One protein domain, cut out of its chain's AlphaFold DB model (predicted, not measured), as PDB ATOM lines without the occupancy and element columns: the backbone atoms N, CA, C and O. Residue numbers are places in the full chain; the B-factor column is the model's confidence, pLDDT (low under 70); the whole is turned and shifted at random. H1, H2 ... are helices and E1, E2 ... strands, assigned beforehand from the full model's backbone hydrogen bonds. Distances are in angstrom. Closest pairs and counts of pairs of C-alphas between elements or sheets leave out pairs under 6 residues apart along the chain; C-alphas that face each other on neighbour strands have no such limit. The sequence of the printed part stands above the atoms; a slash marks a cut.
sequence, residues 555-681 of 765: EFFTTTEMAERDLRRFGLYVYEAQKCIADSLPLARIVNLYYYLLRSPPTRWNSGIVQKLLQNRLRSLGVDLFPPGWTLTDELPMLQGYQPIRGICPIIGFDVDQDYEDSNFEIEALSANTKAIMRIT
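What this domain is: This is residues 555 to 681 of the 765 residues of an uncharacterized protein of Haemonchus contortus (UniProt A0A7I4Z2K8). Four helices, H1 to H4, cross one another in a cluster with H3 and H4 nearest the middle, and a small two-stranded ribbon, E1 and E2, lies at one side of it beside H1. The long last helix, H5, packs on H2 at a slant, and residues 621 to 652, a long stretch with no named element, loop round the side of the cluster away from H5. The printed part has 127 residues, mostly helix in its named elements, in the order E1, H1, H2, H3, H4, E2, H5, with the two strands antiparallel. The whole is compact, with a radius of gyration of the C-alphas of 14.8 A, and spans 45 by 36 by 29 A.

Where its parts are: Strand E1 is residues 555 to 558 and begins at C-alpha 555, (-34.630, -45.168, 31.517). Its neighbour E2 is residues 653 to 657. H1 is residues 559 to 570, 16.4 A from first to last C-alpha, and H2 is residues 575 to 584. H3, residues 587 to 599, is 18.3 A long and begins at C-alpha 587, (-36.289, -43.423, 50.720). H4, residues 607 to 620, is 19.8 A long. H5, residues 658 to 681, is 35.1 A long and ends at C-alpha 681, (-54.291, -16.296, 54.152).

How they stand to each other: E1 and E2 are antiparallel, at 152 degrees between their directions; N 557 and O 654, 2.9 A apart, and N 555 and O 656, 3.0 A apart, are within hydrogen-bond range. The closest C-alphas of H1 and E2 are those of Thr 559 and Gly 653, 5.0 A apart. H1 touches H3 about perpendicular, at 86 degrees, closest at the C-alphas of Ala 563 and Leu 593, 4.7 A apart. H3 touches H4 at a steep tilt of 45 degrees, opposite ways, with the C-alphas of Tyr 594 and Gln 611 closest at 6.1 A. H4 touches H2 at a steep tilt of 41 degrees, the same way, with the C-alphas of Ala 582 and Leu 614 closest at 6.2 A. H5 touches H2 with residues 665 to 676 alone, at a steep tilt of 53 degrees, opposite ways; the C-alphas of Ala 577 and Ala 669 are closest, at 4.6 A. H5 is apart from H3 and from H4. Every O i to N i+4 pair is within hydrogen-bond range in H1, H2, H3 and H5, and 9 of 10 are in H4.

The domain as a whole: The two C-alphas farthest apart, those of Gly 629 and Thr 681, are 47.4 A from each other. The printed part has no cut. The link from H4 to E2 is long, 32 residues, and that from H3 to H4 is short, 7 residues. Residues 599 to 604, of which 599 belongs to H3, stand free. The mean pLDDT of the printed part is 93.2, and residues 604 to 605 are under 70.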
ATOM      1  N   GLU A 555     -36.062 -45.400  31.657       95.12
ATOM      2  CA  GLU A 555     -34.630 -45.168  31.517       95.12
ATOM      3  C   GLU A 555     -33.945 -45.584  32.825       95.12
ATOM      4  O   GLU A 555     -34.377 -45.208  33.919       95.12
ATOM      5  N   PHE A 556     -32.895 -46.400  32.715       96.12
ATOM      6  CA  PHE A 556     -32.092 -46.816  33.860       96.12
ATOM      7  C   PHE A 556     -31.049 -45.738  34.161       96.12
ATOM      8  O   PHE A 556     -30.117 -45.527  33.383       96.12
ATOM      9  N   PHE A 557     -31.182 -45.083  35.310       97.31
ATOM     10  CA  PHE A 557     -30.221 -44.099  35.800       97.31
ATOM     11  C   PHE A 557     -29.240 -44.748  36.775       97.31
ATOM     12  O   PHE A 557     -29.643 -45.459  37.704       97.31
ATOM     13  N   THR A 558     -27.949 -44.433  36.648       97.50
ATOM     14  CA  THR A 558     -27.001 -44.731  37.729       97.50
ATOM     15  C   THR A 558     -27.328 -43.911  38.981       97.50
ATOM     16  O   THR A 558     -27.998 -42.875  38.934       97.50
ATOM     17  N   THR A 559     -26.812 -44.352  40.127       97.25
ATOM     18  CA  THR A 559     -26.910 -43.636  41.410       97.25
ATOM     19  C   THR A 559     -26.475 -42.172  41.299       97.25
ATOM     20  O   THR A 559     -27.211 -41.276  41.718       97.25
ATOM     21  N   THR A 560     -25.339 -41.911  40.648       97.06
ATOM     22  CA  THR A 560     -24.828 -40.558  40.379       97.06
ATOM     23  C   THR A 560     -25.791 -39.730  39.525       97.06
ATOM     24  O   THR A 560     -26.128 -38.609  39.899       97.06
ATOM     25  N   GLU A 561     -26.273 -40.267  38.401       96.88
ATOM     26  CA  GLU A 561     -27.137 -39.526  37.469       96.88
ATOM     27  C   GLU A 561     -28.504 -39.201  38.081       96.88
ATOM     28  O   GLU A 561     -28.997 -38.083  37.914       96.88
ATOM     29  N   MET A 562     -29.082 -40.135  38.845       97.38
ATOM     30  CA  MET A 562     -30.322 -39.908  39.590       97.38
ATOM     31  C   MET A 562     -30.134 -38.838  40.674       97.38
ATOM     32  O   MET A 562     -30.950 -37.926  40.783       97.38
ATOM     33  N   ALA A 563     -29.028 -38.871  41.425       97.19
ATOM     34  CA  ALA A 563     -28.739 -37.836  42.419       97.19
ATOM     35  C   ALA A 563     -28.522 -36.453  41.776       97.19
ATOM     36  O   ALA A 563     -29.003 -35.447  42.295       97.19
ATOM     37  N   GLU A 564     -27.860 -36.379  40.618       96.06
ATOM     38  CA  GLU A 564     -27.726 -35.127  39.870       96.06
ATOM     39  C   GLU A 564     -29.053 -34.637  39.282       96.06
ATOM     40  O   GLU A 564     -29.294 -33.429  39.233       96.06
ATOM     41  N   ARG A 565     -29.916 -35.537  38.796       95.75
ATOM     42  CA  ARG A 565     -31.273 -35.201  38.334       95.75
ATOM     43  C   ARG A 565     -32.095 -34.619  39.483       95.75
ATOM     44  O   ARG A 565     -32.618 -33.512  39.347       95.75
ATOM     45  N   ASP A 566     -32.127 -35.308  40.618       96.94
ATOM     46  CA  ASP A 566     -32.900 -34.898  41.786       96.94
ATOM     47  C   ASP A 566     -32.373 -33.570  42.346       96.94
ATOM     48  O   ASP A 566     -33.151 -32.635  42.525       96.94
ATOM     49  N   LEU A 567     -31.053 -33.406  42.508       96.12
ATOM     50  CA  LEU A 567     -30.455 -32.142  42.963       96.12
ATOM     51  C   LEU A 567     -30.779 -30.962  42.029       96.12
ATOM     52  O   LEU A 567     -31.039 -29.855  42.506       96.12
ATOM     53  N   ARG A 568     -30.798 -31.190  40.706       94.81
ATOM     54  CA  ARG A 568     -31.219 -30.179  39.721       94.81
ATOM     55  C   ARG A 568     -32.699 -29.830  39.872       94.81
ATOM     56  O   ARG A 568     -33.007 -28.643  39.928       94.81
ATOM     57  N   ARG A 569     -33.591 -30.821  40.005       94.75
ATOM     58  CA  ARG A 569     -35.033 -30.604  40.235       94.75
ATOM     59  C   ARG A 569     -35.291 -29.854  41.551       94.75
ATOM     60  O   ARG A 569     -35.996 -28.851  41.527       94.75
ATOM     61  N   PHE A 570     -34.654 -30.229  42.665       95.31
ATOM     62  CA  PHE A 570     -34.698 -29.474  43.934       95.31
ATOM     63  C   PHE A 570     -34.300 -27.997  43.754       95.31
ATOM     64  O   PHE A 570     -34.913 -27.108  44.348       95.31
ATOM     65  N   GLY A 571     -33.292 -27.724  42.919       93.44
ATOM     66  CA  GLY A 571     -32.805 -26.375  42.623       93.44
ATOM     67  C   GLY A 571     -33.803 -25.448  41.912       93.44
ATOM     68  O   GLY A 571     -33.565 -24.243  41.892       93.44
ATOM     69  N   LEU A 572     -34.904 -25.976  41.362       93.75
ATOM     70  CA  LEU A 572     -35.949 -25.194  40.685       93.75
ATOM     71  C   LEU A 572     -37.013 -24.629  41.641       93.75
ATOM     72  O   LEU A 572     -37.755 -23.725  41.260       93.75
ATOM     73  N   TYR A 573     -37.105 -25.153  42.867       94.69
ATOM     74  CA  TYR A 573     -38.233 -24.907  43.769       94.69
ATOM     75  C   TYR A 573     -37.849 -24.119  45.030       94.69
ATOM     76  O   TYR A 573     -36.702 -24.140  45.479       94.69
ATOM     77  N   VAL A 574     -38.833 -23.434  45.624       93.56
ATOM     78  CA  VAL A 574     -38.696 -22.726  46.912       93.56
ATOM     79  C   VAL A 574     -38.590 -23.704  48.088       93.56
ATOM     80  O   VAL A 574     -38.975 -24.864  47.967       93.56
ATOM     81  N   TYR A 575     -38.086 -23.247  49.236       94.44
ATOM     82  CA  TYR A 575     -37.782 -24.095  50.400       94.44
ATOM     83  C   TYR A 575     -38.977 -24.937  50.891       94.44
ATOM     84  O   TYR A 575     -38.824 -26.119  51.193       94.44
ATOM     85  N   GLU A 576     -40.178 -24.365  50.910       94.00
ATOM     86  CA  GLU A 576     -41.421 -25.039  51.294       94.00
ATOM     87  C   GLU A 576     -41.757 -26.204  50.347       94.00
ATOM     88  O   GLU A 576     -42.141 -27.283  50.803       94.00
ATOM     89  N   ALA A 577     -41.544 -26.014  49.042       94.69
ATOM     90  CA  ALA A 577     -41.709 -27.040  48.016       94.69
ATOM     91  C   ALA A 577     -40.593 -28.090  48.058       94.69
ATOM     92  O   ALA A 577     -40.882 -29.286  48.025       94.69
ATOM     93  N   GLN A 578     -39.336 -27.674  48.245       95.75
ATOM     94  CA  GLN A 578     -38.219 -28.586  48.503       95.75
ATOM     95  C   GLN A 578     -38.497 -29.481  49.717       95.75
ATOM     96  O   GLN A 578     -38.193 -30.670  49.678       95.75
ATOM     97  N   LYS A 579     -39.101 -28.943  50.787       95.94
ATOM     98  CA  LYS A 579     -39.473 -29.742  51.956       95.94
ATOM     99  C   LYS A 579     -40.509 -30.812  51.602       95.94
ATOM    100  O   LYS A 579     -40.277 -31.972  51.918       95.94
ATOM    101  N   CYS A 580     -41.608 -30.458  50.934       95.38
ATOM    102  CA  CYS A 580     -42.623 -31.445  50.550       95.38
ATOM    103  C   CYS A 580     -42.071 -32.519  49.599       95.38
ATOM    104  O   CYS A 580     -42.348 -33.691  49.811       95.38
ATOM    105  N   ILE A 581     -41.218 -32.150  48.637       96.06
ATOM    106  CA  ILE A 581     -40.521 -33.105  47.757       96.06
ATOM    107  C   ILE A 581     -39.597 -34.037  48.563       96.06
ATOM    108  O   ILE A 581     -39.580 -35.245  48.341       96.06
ATOM    109  N   ALA A 582     -38.854 -33.515  49.546       96.69
ATOM    110  CA  ALA A 582     -38.050 -34.343  50.450       96.69
ATOM    111  C   ALA A 582     -38.907 -35.255  51.352       96.69
ATOM    112  O   ALA A 582     -38.442 -36.318  51.757       96.69
ATOM    113  N   ASP A 583     -40.145 -34.858  51.657       95.81
ATOM    114  CA  ASP A 583     -41.104 -35.645  52.435       95.81
ATOM    115  C   ASP A 583     -41.887 -36.682  51.591       95.81
ATOM    116  O   ASP A 583     -42.420 -37.636  52.170       95.81
ATOM    117  N   SER A 584     -41.945 -36.547  50.259       95.44
ATOM    118  CA  SER A 584     -42.658 -37.467  49.351       95.44
ATOM    119  C   SER A 584     -41.751 -38.444  48.588       95.44
ATOM    120  O   SER A 584     -42.201 -39.529  48.214       95.44
ATOM    121  N   LEU A 585     -40.471 -38.105  48.389       96.31
ATOM    122  CA  LEU A 585     -39.524 -38.934  47.636       96.31
ATOM    123  C   LEU A 585     -39.324 -40.348  48.230       96.31
ATOM    124  O   LEU A 585     -39.259 -40.514  49.453       96.31
ATOM    125  N   PRO A 586     -39.124 -41.384  47.384       96.69
ATOM    126  CA  PRO A 586     -38.743 -42.718  47.842       96.69
ATOM    127  C   PRO A 586     -37.445 -42.705  48.660       96.69
ATOM    128  O   PRO A 586     -36.452 -42.093  48.260       96.69
ATOM    129  N   LEU A 587     -37.414 -43.443  49.775       96.62
ATOM    130  CA  LEU A 587     -36.289 -43.423  50.720       96.62
ATOM    131  C   LEU A 587     -34.943 -43.808  50.075       96.62
ATOM    132  O   LEU A 587     -33.927 -43.209  50.407       96.62
ATOM    133  N   ALA A 588     -34.931 -44.707  49.085       97.44
ATOM    134  CA  ALA A 588     -33.724 -45.018  48.313       97.44
ATOM    135  C   ALA A 588     -33.149 -43.793  47.568       97.44
ATOM    136  O   ALA A 588     -31.937 -43.587  47.561       97.44
ATOM    137  N   ARG A 589     -33.998 -42.923  46.996       97.44
ATOM    138  CA  ARG A 589     -33.556 -41.673  46.346       97.44
ATOM    139  C   ARG A 589     -33.095 -40.637  47.369       97.44
ATOM    140  O   ARG A 589     -32.075 -39.998  47.143       97.44
ATOM    141  N   ILE A 590     -33.759 -40.541  48.524       97.81
ATOM    142  CA  ILE A 590     -33.330 -39.685  49.648       97.81
ATOM    143  C   ILE A 590     -31.929 -40.088  50.141       97.81
ATOM    144  O   ILE A 590     -31.057 -39.228  50.269       97.81
ATOM    145  N   VAL A 591     -31.693 -41.386  50.368       97.88
ATOM    146  CA  VAL A 591     -30.387 -41.949  50.763       97.88
ATOM    147  C   VAL A 591     -29.325 -41.659  49.700       97.88
ATOM    148  O   VAL A 591     -28.265 -41.124  50.025       97.88
ATOM    149  N   ASN A 592     -29.622 -41.948  48.430       98.19
ATOM    150  CA  ASN A 592     -28.720 -41.720  47.302       98.19
ATOM    151  C   ASN A 592     -28.337 -40.237  47.130       98.19
ATOM    152  O   ASN A 592     -27.159 -39.902  47.016       98.19
ATOM    153  N   LEU A 593     -29.317 -39.333  47.180       97.69
ATOM    154  CA  LEU A 593     -29.106 -37.889  47.064       97.69
ATOM    155  C   LEU A 593     -28.326 -37.324  48.262       97.69
ATOM    156  O   LEU A 593     -27.421 -36.510  48.076       97.69
ATOM    157  N   TYR A 594     -28.624 -37.771  49.486       97.75
ATOM    158  CA  TYR A 594     -27.884 -37.359  50.683       97.75
ATOM    159  C   TYR A 594     -26.431 -37.855  50.655       97.75
ATOM    160  O   TYR A 594     -25.511 -37.090  50.940       97.75
ATOM    161  N   TYR A 595     -26.205 -39.098  50.223       97.56
ATOM    162  CA  TYR A 595     -24.876 -39.668  50.002       97.56
ATOM    163  C   TYR A 595     -24.069 -38.905  48.941       97.56
ATOM    164  O   TYR A 595     -22.910 -38.550  49.173       97.56
ATOM    165  N   TYR A 596     -24.687 -38.590  47.797       97.06
ATOM    166  CA  TYR A 596     -24.073 -37.774  46.747       97.06
ATOM    167  C   TYR A 596     -23.700 -36.378  47.266       97.06
ATOM    168  O   TYR A 596     -22.600 -35.898  46.992       97.06
ATOM    169  N   LEU A 597     -24.560 -35.749  48.075       96.31
ATOM    170  CA  LEU A 597     -24.282 -34.457  48.717       96.31
ATOM    171  C   LEU A 597     -23.187 -34.523  49.796       96.31
ATOM    172  O   LEU A 597     -22.511 -33.522  50.012       96.31
ATOM    173  N   LEU A 598     -22.984 -35.669  50.454       95.56
ATOM    174  CA  LEU A 598     -21.884 -35.879  51.406       95.56
ATOM    175  C   LEU A 598     -20.523 -36.086  50.723       95.56
ATOM    176  O   LEU A 598     -19.501 -35.707  51.291       95.56
ATOM    177  N   ARG A 599     -20.491 -36.699  49.531       95.19
ATOM    178  CA  ARG A 599     -19.247 -36.958  48.777       95.19
ATOM    179  C   ARG A 599     -18.897 -35.876  47.751       95.19
ATOM    180  O   ARG A 599     -17.732 -35.760  47.375       95.19
ATOM    181  N   SER A 600     -19.868 -35.082  47.307       92.94
ATOM    182  CA  SER A 600     -19.631 -33.947  46.410       92.94
ATOM    183  C   SER A 600     -18.957 -32.783  47.146       92.94
ATOM    184  O   SER A 600     -19.347 -32.470  48.272       92.94
ATOM    185  N   PRO A 601     -18.001 -32.067  46.525       89.31
ATOM    186  CA  PRO A 601     -17.525 -30.804  47.081       89.31
ATOM    187  C   PRO A 601     -18.695 -29.800  47.161       89.31
ATOM    188  O   PRO A 601     -19.543 -29.814  46.264       89.31
ATOM    189  N   PRO A 602     -18.753 -28.901  48.167       82.19
ATOM    190  CA  PRO A 602     -19.858 -27.953  48.322       82.19
ATOM    191  C   PRO A 602     -20.061 -27.063  47.087       82.19
ATOM    192  O   PRO A 602     -19.370 -26.063  46.879       82.19
ATOM    193  N   THR A 603     -21.021 -27.433  46.238       78.00
ATOM    194  CA  THR A 603     -21.362 -26.668  45.038       78.00
ATOM    195  C   THR A 603     -22.076 -25.376  45.436       78.00
ATOM    196  O   THR A 603     -22.803 -25.339  46.426       78.00
ATOM    197  N   ARG A 604     -21.905 -24.307  44.640       63.09
ATOM    198  CA  ARG A 604     -22.470 -22.960  44.899       63.09
ATOM    199  C   ARG A 604     -24.008 -22.879  44.959       63.09
ATOM    200  O   ARG A 604     -24.544 -21.795  45.163       63.09
ATOM    201  N   TRP A 605     -24.702 -23.984  44.715       66.56
ATOM    202  CA  TRP A 605     -26.159 -24.083  44.718       66.56
ATOM    203  C   TRP A 605     -26.669 -24.388  46.137       66.56
ATOM    204  O   TRP A 605     -25.880 -24.551  47.064       66.56
ATOM    205  N   ASN A 606     -27.987 -24.511  46.321       77.19
ATOM    206  CA  ASN A 606     -28.639 -24.716  47.628       77.19
ATOM    207  C   ASN A 606     -28.403 -26.112  48.267       77.19
ATOM    208  O   ASN A 606     -29.209 -26.582  49.069       77.19
ATOM    209  N   SER A 607     -27.279 -26.760  47.946       87.62
ATOM    210  CA  SER A 607     -26.815 -28.056  48.453       87.62
ATOM    211  C   SER A 607     -26.937 -28.169  49.977       87.62
ATOM    212  O   SER A 607     -27.581 -29.090  50.466       87.62
ATOM    213  N   GLY A 608     -26.433 -27.188  50.732       94.06
ATOM    214  CA  GLY A 608     -26.505 -27.159  52.201       94.06
ATOM    215  C   GLY A 608     -27.903 -26.927  52.803       94.06
ATOM    216  O   GLY A 608     -28.073 -27.093  54.011       94.06
ATOM    217  N   ILE A 609     -28.903 -26.548  51.997       94.06
ATOM    218  CA  ILE A 609     -30.319 -26.489  52.408       94.06
ATOM    219  C   ILE A 609     -30.966 -27.854  52.163       94.06
ATOM    220  O   ILE A 609     -31.526 -28.445  53.088       94.06
ATOM    221  N   VAL A 610     -30.805 -28.397  50.951       95.94
ATOM    222  CA  VAL A 610     -31.300 -29.729  50.566       95.94
ATOM    223  C   VAL A 610     -30.714 -30.811  51.480       95.94
ATOM    224  O   VAL A 610     -31.453 -31.623  52.025       95.94
ATOM    225  N   GLN A 611     -29.410 -30.764  51.761       96.25
ATOM    226  CA  GLN A 611     -28.727 -31.680  52.679       96.25
ATOM    227  C   GLN A 611     -29.358 -31.682  54.080       96.25
ATOM    228  O   GLN A 611     -29.527 -32.751  54.659       96.25
ATOM    229  N   LYS A 612     -29.757 -30.517  54.614       96.50
ATOM    230  CA  LYS A 612     -30.433 -30.413  55.920       96.50
ATOM    231  C   LYS A 612     -31.864 -30.949  55.881       96.50
ATOM    232  O   LYS A 612     -32.284 -31.596  56.835       96.50
ATOM    233  N   LEU A 613     -32.604 -30.713  54.794       97.31
ATOM    234  CA  LEU A 613     -33.941 -31.288  54.602       97.31
ATOM    235  C   LEU A 613     -33.883 -32.823  54.584       97.31
ATOM    236  O   LEU A 613     -34.588 -33.470  55.356       97.31
ATOM    237  N   LEU A 614     -32.982 -33.397  53.781       97.38
ATOM    238  CA  LEU A 614     -32.787 -34.847  53.690       97.38
ATOM    239  C   LEU A 614     -32.276 -35.439  55.011       97.38
ATOM    240  O   LEU A 614     -32.790 -36.460  55.448       97.38
ATOM    241  N   GLN A 615     -31.333 -34.779  55.694       97.62
ATOM    242  CA  GLN A 615     -30.838 -35.199  57.013       97.62
ATOM    243  C   GLN A 615     -31.954 -35.238  58.067       97.62
ATOM    244  O   GLN A 615     -32.054 -36.201  58.824       97.62
ATOM    245  N   ASN A 616     -32.815 -34.216  58.102       97.62
ATOM    246  CA  ASN A 616     -33.968 -34.178  59.003       97.62
ATOM    247  C   ASN A 616     -34.966 -35.298  58.678       97.62
ATOM    248  O   ASN A 616     -35.470 -35.950  59.593       97.62
ATOM    249  N   ARG A 617     -35.214 -35.561  57.388       97.25
ATOM    250  CA  ARG A 617     -36.096 -36.644  56.940       97.25
ATOM    251  C   ARG A 617     -35.534 -38.025  57.291       97.25
ATOM    252  O   ARG A 617     -36.255 -38.825  57.879       97.25
ATOM    253  N   LEU A 618     -34.258 -38.286  57.010       98.00
ATOM    254  CA  LEU A 618     -33.562 -39.524  57.381       98.00
ATOM    255  C   LEU A 618     -33.626 -39.765  58.896       98.00
ATOM    256  O   LEU A 618     -34.090 -40.821  59.324       98.00
ATOM    257  N   ARG A 619     -33.307 -38.746  59.704       97.50
ATOM    258  CA  ARG A 619     -33.418 -38.806  61.169       97.50
ATOM    259  C   ARG A 619     -34.845 -39.083  61.652       97.50
ATOM    260  O   ARG A 619     -35.017 -39.847  62.596       97.50
ATOM    261  N   SER A 620     -35.866 -38.513  61.006       97.12
ATOM    262  CA  SER A 620     -37.279 -38.780  61.339       97.12
ATOM    263  C   SER A 620     -37.727 -40.221  61.043       97.12
ATOM    264  O   SER A 620     -38.715 -40.684  61.601       97.12
ATOM    265  N   LEU A 621     -36.977 -40.936  60.199       97.00
ATOM    266  CA  LEU A 621     -37.175 -42.348  59.859       97.00
ATOM    267  C   LEU A 621     -36.241 -43.274  60.662       97.00
ATOM    268  O   LEU A 621     -36.156 -44.463  60.372       97.00
ATOM    269  N   GLY A 622     -35.528 -42.737  61.658       97.88
ATOM    270  CA  GLY A 622     -34.595 -43.488  62.492       97.88
ATOM    271  C   GLY A 622     -33.204 -43.690  61.897       97.88
ATOM    272  O   GLY A 622     -32.400 -44.373  62.518       97.88
ATOM    273  N   VAL A 623     -32.893 -43.129  60.726       97.94
ATOM    274  CA  VAL A 623     -31.574 -43.271  60.091       97.94
ATOM    275  C   VAL A 623     -30.607 -42.236  60.677       97.94
ATOM    276  O   VAL A 623     -30.927 -41.047  60.749       97.94
ATOM    277  N   ASP A 624     -29.431 -42.684  61.110       97.88
ATOM    278  CA  ASP A 624     -28.386 -41.836  61.691       97.88
ATOM    279  C   ASP A 624     -27.420 -41.277  60.623       97.88
ATOM    280  O   ASP A 624     -27.565 -41.497  59.417       97.88
ATOM    281  N   LEU A 625     -26.425 -40.508  61.060       97.12
ATOM    282  CA  LEU A 625     -25.367 -39.967  60.217       97.12
ATOM    283  C   LEU A 625     -24.538 -41.092  59.581       97.12
ATOM    284  O   LEU A 625     -24.060 -41.996  60.265       97.12
ATOM    285  N   PHE A 626     -24.311 -41.004  58.270       97.25
ATOM    286  CA  PHE A 626     -23.492 -41.979  57.549       97.25
ATOM    287  C   PHE A 626     -22.026 -41.882  58.018       97.25
ATOM    288  O   PHE A 626     -21.438 -40.799  57.920       97.25
ATOM    289  N   PRO A 627     -21.418 -42.970  58.537       96.94
ATOM    290  CA  PRO A 627     -20.063 -42.915  59.070       96.94
ATOM    291  C   PRO A 627     -19.020 -42.701  57.956       96.94
ATOM    292  O   PRO A 627     -19.256 -43.072  56.801       96.94
ATOM    293  N   PRO A 628     -17.839 -42.131  58.269       95.31
ATOM    294  CA  PRO A 628     -16.767 -41.964  57.292       95.31
ATOM    295  C   PRO A 628     -16.386 -43.302  56.644       95.31
ATOM    296  O   PRO A 628     -15.984 -44.238  57.328       95.31
ATOM    297  N   GLY A 629     -16.514 -43.381  55.319       95.69
ATOM    298  CA  GLY A 629     -16.252 -44.595  54.537       95.69
ATOM    299  C   GLY A 629     -17.500 -45.339  54.050       95.69
ATOM    300  O   GLY A 629     -17.383 -46.034  53.045       95.69
ATOM    301  N   TRP A 630     -18.676 -45.124  54.664       97.50
ATOM    302  CA  TRP A 630     -19.954 -45.749  54.273       97.50
ATOM    303  C   TRP A 630     -20.254 -45.596  52.777       97.50
ATOM    304  O   TRP A 630     -19.884 -44.585  52.163       97.50
ATOM    305  N   THR A 631     -20.935 -46.582  52.198       97.12
ATOM    306  CA  THR A 631     -21.270 -46.715  50.776       97.12
ATOM    307  C   THR A 631     -22.731 -47.125  50.573       97.12
ATOM    308  O   THR A 631     -23.348 -47.725  51.443       97.12
ATOM    309  N   LEU A 632     -23.276 -46.880  49.376       96.75
ATOM    310  CA  LEU A 632     -24.650 -47.268  49.002       96.75
ATOM    311  C   LEU A 632     -24.910 -48.789  48.981       96.75
ATOM    312  O   LEU A 632     -26.049 -49.210  48.773       96.75
ATOM    313  N   THR A 633     -23.872 -49.610  49.162       96.62
ATOM    314  CA  THR A 633     -23.968 -51.068  49.311       96.62
ATOM    315  C   THR A 633     -24.059 -51.531  50.765       96.62
ATOM    316  O   THR A 633     -24.472 -52.664  50.993       96.62
ATOM    317  N   ASP A 634     -23.711 -50.678  51.731       96.50
ATOM    318  CA  ASP A 634     -23.709 -51.011  53.158       96.50
ATOM    319  C   ASP A 634     -25.115 -50.872  53.769       96.50
ATOM    320  O   ASP A 634     -25.967 -50.142  53.258       96.50
ATOM    321  N   GLU A 635     -25.371 -51.541  54.898       96.25
ATOM    322  CA  GLU A 635     -26.628 -51.358  55.635       96.25
ATOM    323  C   GLU A 635     -26.778 -49.913  56.146       96.25
ATOM    324  O   GLU A 635     -25.798 -49.237  56.477       96.25
ATOM    325  N   LEU A 636     -28.020 -49.421  56.216       97.31
ATOM    326  CA  LEU A 636     -28.305 -48.082  56.735       97.31
ATOM    327  C   LEU A 636     -27.974 -48.011  58.236       97.31
ATOM    328  O   LEU A 636     -28.490 -48.832  59.000       97.31
ATOM    329  N   PRO A 637     -27.174 -47.028  58.696       97.31
ATOM    330  CA  PRO A 637     -26.937 -46.839  60.119       97.31
ATOM    331  C   PRO A 637     -28.237 -46.372  60.780       97.31
ATOM    332  O   PRO A 637     -28.800 -45.346  60.401       97.31
ATOM    333  N   MET A 638     -28.720 -47.127  61.765       97.94
ATOM    334  CA  MET A 638     -29.956 -46.819  62.486       97.94
ATOM    335  C   MET A 638     -29.662 -46.261  63.878       97.94
ATOM    336  O   MET A 638     -28.783 -46.744  64.590       97.94
ATOM    337  N   LEU A 639     -30.460 -45.278  64.286       97.75
ATOM    338  CA  LEU A 639     -30.523 -44.774  65.651       97.75
ATOM    339  C   LEU A 639     -31.013 -45.872  66.604       97.75
ATOM    340  O   LEU A 639     -31.893 -46.672  66.273       97.75
ATOM    341  N   GLN A 640     -30.474 -45.876  67.823       97.31
ATOM    342  CA  GLN A 640     -30.833 -46.851  68.848       97.31
ATOM    343  C   GLN A 640     -32.350 -46.849  69.115       97.31
ATOM    344  O   GLN A 640     -32.950 -45.803  69.351       97.31
ATOM    345  N   GLY A 641     -32.962 -48.037  69.075       97.12
ATOM    346  CA  GLY A 641     -34.407 -48.233  69.247       97.12
ATOM    347  C   GLY A 641     -35.215 -48.311  67.946       97.12
ATOM    348  O   GLY A 641     -36.361 -48.753  67.989       97.12
ATOM    349  N   TYR A 642     -34.640 -47.958  66.790       97.69
ATOM    350  CA  TYR A 642     -35.297 -48.119  65.489       97.69
ATOM    351  C   TYR A 642     -34.982 -49.481  64.852       97.69
ATOM    352  O   TYR A 642     -33.882 -50.015  64.989       97.69
ATOM    353  N   GLN A 643     -35.959 -50.046  64.140       96.81
ATOM    354  CA  GLN A 643     -35.809 -51.321  63.429       96.81
ATOM    355  C   GLN A 643     -35.043 -51.135  62.103       96.81
ATOM    356  O   GLN A 643     -35.361 -50.197  61.367       96.81
ATOM    357  N   PRO A 644     -34.088 -52.020  61.746       96.19
ATOM    358  CA  PRO A 644     -33.360 -51.950  60.477       96.19
ATOM    359  C   PRO A 644     -34.273 -51.944  59.243       96.19
ATOM    360  O   PRO A 644     -35.045 -52.880  59.016       96.19
ATOM    361  N   ILE A 645     -34.157 -50.901  58.416       95.88
ATOM    362  CA  ILE A 645     -34.974 -50.737  57.208       95.88
ATOM    363  C   ILE A 645     -34.399 -51.600  56.077       95.88
ATOM    364  O   ILE A 645     -33.464 -51.215  55.376       95.88
ATOM    365  N   ARG A 646     -34.965 -52.799  55.909       93.94
ATOM    366  CA  ARG A 646     -34.544 -53.786  54.901       93.94
ATOM    367  C   ARG A 646     -35.024 -53.425  53.490       93.94
ATOM    368  O   ARG A 646     -36.053 -52.777  53.323       93.94
ATOM    369  N   GLY A 647     -34.307 -53.918  52.476       91.25
ATOM    370  CA  GLY A 647     -34.712 -53.815  51.067       91.25
ATOM    371  C   GLY A 647     -34.463 -52.453  50.410       91.25
ATOM    372  O   GLY A 647     -35.110 -52.142  49.416       91.25
ATOM    373  N   ILE A 648     -33.558 -51.641  50.969       91.19
ATOM    374  CA  ILE A 648     -33.148 -50.346  50.397       91.19
ATOM    375  C   ILE A 648     -31.719 -50.424  49.868       91.19
ATOM    376  O   ILE A 648     -31.496 -50.162  48.691       91.19
ATOM    377  N   CYS A 649     -30.768 -50.824  50.712       86.19
ATOM    378  CA  CYS A 649     -29.423 -51.177  50.268       86.19
ATOM    379  C   CYS A 649     -29.377 -52.659  49.832       86.19
ATOM    380  O   CYS A 649     -30.098 -53.473  50.420       86.19
ATOM    381  N   PRO A 650     -28.539 -53.031  48.844       88.88
ATOM    382  CA  PRO A 650     -27.650 -52.161  48.071       88.88
ATOM    383  C   PRO A 650     -28.392 -51.341  47.000       88.88
ATOM    384  O   PRO A 650     -29.150 -51.888  46.201       88.88
ATOM    385  N   ILE A 651     -28.124 -50.033  46.926       92.81
ATOM    386  CA  ILE A 651     -28.664 -49.161  45.871       92.81
ATOM    387  C   ILE A 651     -27.690 -49.173  44.685       92.81
ATOM    388  O   ILE A 651     -26.622 -48.563  44.742       92.81
ATOM    389  N   ILE A 652     -28.063 -49.872  43.609       93.50
ATOM    390  CA  ILE A 652     -27.211 -50.083  42.422       93.50
ATOM    391  C   ILE A 652     -27.562 -49.104  41.282       93.50
ATOM    392  O   ILE A 652     -26.676 -48.629  40.572       93.50
ATOM    393  N   GLY A 653     -28.840 -48.753  41.137       95.19
ATOM    394  CA  GLY A 653     -29.369 -47.830  40.128       95.19
ATOM    395  C   GLY A 653     -30.888 -47.703  40.243       95.19
ATOM    396  O   GLY A 653     -31.471 -48.205  41.206       95.19
ATOM    397  N   PHE A 654     -31.518 -47.017  39.288       97.00
ATOM    398  CA  PHE A 654     -32.947 -46.699  39.319       97.00
ATOM    399  C   PHE A 654     -33.578 -46.784  37.922       97.00
ATOM    400  O   PHE A 654     -33.291 -45.941  37.074       97.00
ATOM    401  N   ASP A 655     -34.486 -47.737  37.707       95.81
ATOM    402  CA  ASP A 655     -35.402 -47.731  36.559       95.81
ATOM    403  C   ASP A 655     -36.501 -46.685  36.782       95.81
ATOM    404  O   ASP A 655     -37.276 -46.783  37.736       95.81
ATOM    405  N   VAL A 656     -36.559 -45.660  35.927       94.31
ATOM    406  CA  VAL A 656     -37.474 -44.521  36.091       94.31
ATOM    407  C   VAL A 656     -38.145 -44.155  34.771       94.31
ATOM    408  O   VAL A 656     -37.483 -43.886  33.771       94.31
ATOM    409  N   ASP A 657     -39.477 -44.065  34.791       94.75
ATOM    410  CA  ASP A 657     -40.238 -43.320  33.784       94.75
ATOM    411  C   ASP A 657     -39.957 -41.825  33.998       94.75
ATOM    412  O   ASP A 657     -40.293 -41.252  35.043       94.75
ATOM    413  N   GLN A 658     -39.256 -41.200  33.043       92.25
ATOM    414  CA  GLN A 658     -38.829 -39.814  33.198       92.25
ATOM    415  C   GLN A 658     -40.017 -38.852  33.302       92.25
ATOM    416  O   GLN A 658     -39.994 -37.999  34.194       92.25
ATOM    417  N   ASP A 659     -41.015 -38.993  32.431       88.44
ATOM    418  CA  ASP A 659     -42.137 -38.061  32.323       88.44
ATOM    419  C   ASP A 659     -43.052 -38.157  33.552       88.44
ATOM    420  O   ASP A 659     -43.502 -37.133  34.074       88.44
ATOM    421  N   TYR A 660     -43.271 -39.370  34.073       91.62
ATOM    422  CA  TYR A 660     -44.034 -39.594  35.301       91.62
ATOM    423  C   TYR A 660     -43.361 -38.951  36.522       91.62
ATOM    424  O   TYR A 660     -44.004 -38.212  37.269       91.62
ATOM    425  N   GLU A 661     -42.062 -39.189  36.726       93.00
ATOM    426  CA  GLU A 661     -41.342 -38.636  37.881       93.00
ATOM    427  C   GLU A 661     -41.178 -37.115  37.803       93.00
ATOM    428  O   GLU A 661     -41.351 -36.424  38.808       93.00
ATOM    429  N   ASP A 662     -40.912 -36.559  36.619       92.12
ATOM    430  CA  ASP A 662     -40.837 -35.106  36.454       92.12
ATOM    431  C   ASP A 662     -42.210 -34.439  36.697       92.12
ATOM    432  O   ASP A 662     -42.269 -33.411  37.377       92.12
ATOM    433  N   SER A 663     -43.311 -35.078  36.274       90.56
ATOM    434  CA  SER A 663     -44.680 -34.652  36.615       90.56
ATOM    435  C   SER A 663     -44.954 -34.723  38.124       90.56
ATOM    436  O   SER A 663     -45.563 -33.816  38.687       90.56
ATOM    437  N   ASN A 664     -44.485 -35.773  38.802       91.25
ATOM    438  CA  ASN A 664     -44.670 -35.975  40.241       91.25
ATOM    439  C   ASN A 664     -43.953 -34.893  41.079       91.25
ATOM    440  O   ASN A 664     -44.525 -34.357  42.030       91.25
ATOM    441  N   PHE A 665     -42.736 -34.495  40.682       92.62
ATOM    442  CA  PHE A 665     -42.032 -33.351  41.281       92.62
ATOM    443  C   PHE A 665     -42.805 -32.036  41.118       92.62
ATOM    444  O   PHE A 665     -42.830 -31.222  42.041       92.62
ATOM    445  N   GLU A 666     -43.408 -31.805  39.951       92.31
ATOM    446  CA  GLU A 666     -44.178 -30.587  39.676       92.31
ATOM    447  C   GLU A 666     -45.494 -30.567  40.472       92.31
ATOM    448  O   GLU A 666     -45.809 -29.553  41.097       92.31
ATOM    449  N   ILE A 667     -46.199 -31.702  40.564       91.12
ATOM    450  CA  ILE A 667     -47.396 -31.869  41.406       91.12
ATOM    451  C   ILE A 667     -47.083 -31.562  42.876       91.12
ATOM    452  O   ILE A 667     -47.809 -30.782  43.493       91.12
ATOM    453  N   GLU A 668     -46.002 -32.103  43.447       91.50
ATOM    454  CA  GLU A 668     -45.674 -31.854  44.858       91.50
ATOM    455  C   GLU A 668     -45.156 -30.437  45.129       91.50
ATOM    456  O   GLU A 668     -45.475 -29.852  46.168       91.50
ATOM    457  N   ALA A 669     -44.434 -29.829  44.183       91.44
ATOM    458  CA  ALA A 669     -44.066 -28.418  44.278       91.44
ATOM    459  C   ALA A 669     -45.301 -27.499  44.288       91.44
ATOM    460  O   ALA A 669     -45.369 -26.548  45.073       91.44
ATOM    461  N   LEU A 670     -46.295 -27.795  43.446       88.00
ATOM    462  CA  LEU A 670     -47.572 -27.081  43.405       88.00
ATOM    463  C   LEU A 670     -48.383 -27.318  44.688       88.00
ATOM    464  O   LEU A 670     -48.849 -26.351  45.293       88.00
ATOM    465  N   SER A 671     -48.470 -28.568  45.163       89.12
ATOM    466  CA  SER A 671     -49.141 -28.936  46.422       89.12
ATOM    467  C   SER A 671     -48.581 -28.130  47.601       89.12
ATOM    468  O   SER A 671     -49.337 -27.575  48.404       89.12
ATOM    469  N   ALA A 672     -47.256 -27.992  47.673       89.00
ATOM    470  CA  ALA A 672     -46.565 -27.234  48.706       89.00
ATOM    471  C   ALA A 672     -46.786 -25.720  48.608       89.00
ATOM    472  O   ALA A 672     -47.023 -25.076  49.632       89.00
ATOM    473  N   ASN A 673     -46.748 -25.154  47.398       80.56
ATOM    474  CA  ASN A 673     -47.010 -23.731  47.176       80.56
ATOM    475  C   ASN A 673     -48.443 -23.360  47.586       80.56
ATOM    476  O   ASN A 673     -48.632 -22.386  48.314       80.56
ATOM    477  N   THR A 674     -49.441 -24.171  47.224       81.94
ATOM    478  CA  THR A 674     -50.832 -23.986  47.672       81.94
ATOM    479  C   THR A 674     -50.938 -24.063  49.199       81.94
ATOM    480  O   THR A 674     -51.485 -23.155  49.824       81.94
ATOM    481  N   LYS A 675     -50.325 -25.075  49.833       83.50
ATOM    482  CA  LYS A 675     -50.266 -25.209  51.305       83.50
ATOM    483  C   LYS A 675     -49.556 -24.025  51.986       83.50
ATOM    484  O   LYS A 675     -49.897 -23.682  53.116       83.50
ATOM    485  N   ALA A 676     -48.573 -23.400  51.337       82.00
ATOM    486  CA  ALA A 676     -47.892 -22.211  51.850       82.00
ATOM    487  C   ALA A 676     -48.767 -20.950  51.738       82.00
ATOM    488  O   ALA A 676     -48.852 -20.189  52.700       82.00
ATOM    489  N   ILE A 677     -49.462 -20.762  50.610       73.75
ATOM    490  CA  ILE A 677     -50.400 -19.650  50.394       73.75
ATOM    491  C   ILE A 677     -51.558 -19.715  51.400       73.75
ATOM    492  O   ILE A 677     -51.830 -18.712  52.058       73.75
ATOM    493  N   MET A 678     -52.164 -20.892  51.601       74.88
ATOM    494  CA  MET A 678     -53.263 -21.088  52.562       74.88
ATOM    495  C   MET A 678     -52.886 -20.628  53.981       74.88
ATOM    496  O   MET A 678     -53.586 -19.805  54.571       74.88
ATOM    497  N   ARG A 679     -51.707 -21.028  54.483       81.06
ATOM    498  CA  ARG A 679     -51.186 -20.602  55.801       81.06
ATOM    499  C   ARG A 679     -50.911 -19.100  55.917       81.06
ATOM    500  O   ARG A 679     -50.835 -18.581  57.030       81.06
ATOM    501  N   ILE A 680     -50.688 -18.409  54.798       78.12
ATOM    502  CA  ILE A 680     -50.530 -16.949  54.771       78.12
ATOM    503  C   ILE A 680     -51.911 -16.285  54.834       78.12
ATOM    504  O   ILE A 680     -52.080 -15.331  55.587       78.12
ATOM    505  N   THR A 681     -52.909 -16.811  54.117       73.44
ATOM    506  CA  THR A 681     -54.291 -16.296  54.152       73.44
ATOM    507  C   THR A 681     -55.034 -16.595  55.457       73.44
ATOM    508  O   THR A 681     -55.854 -15.787  55.884       73.44
TER     509      THR A 681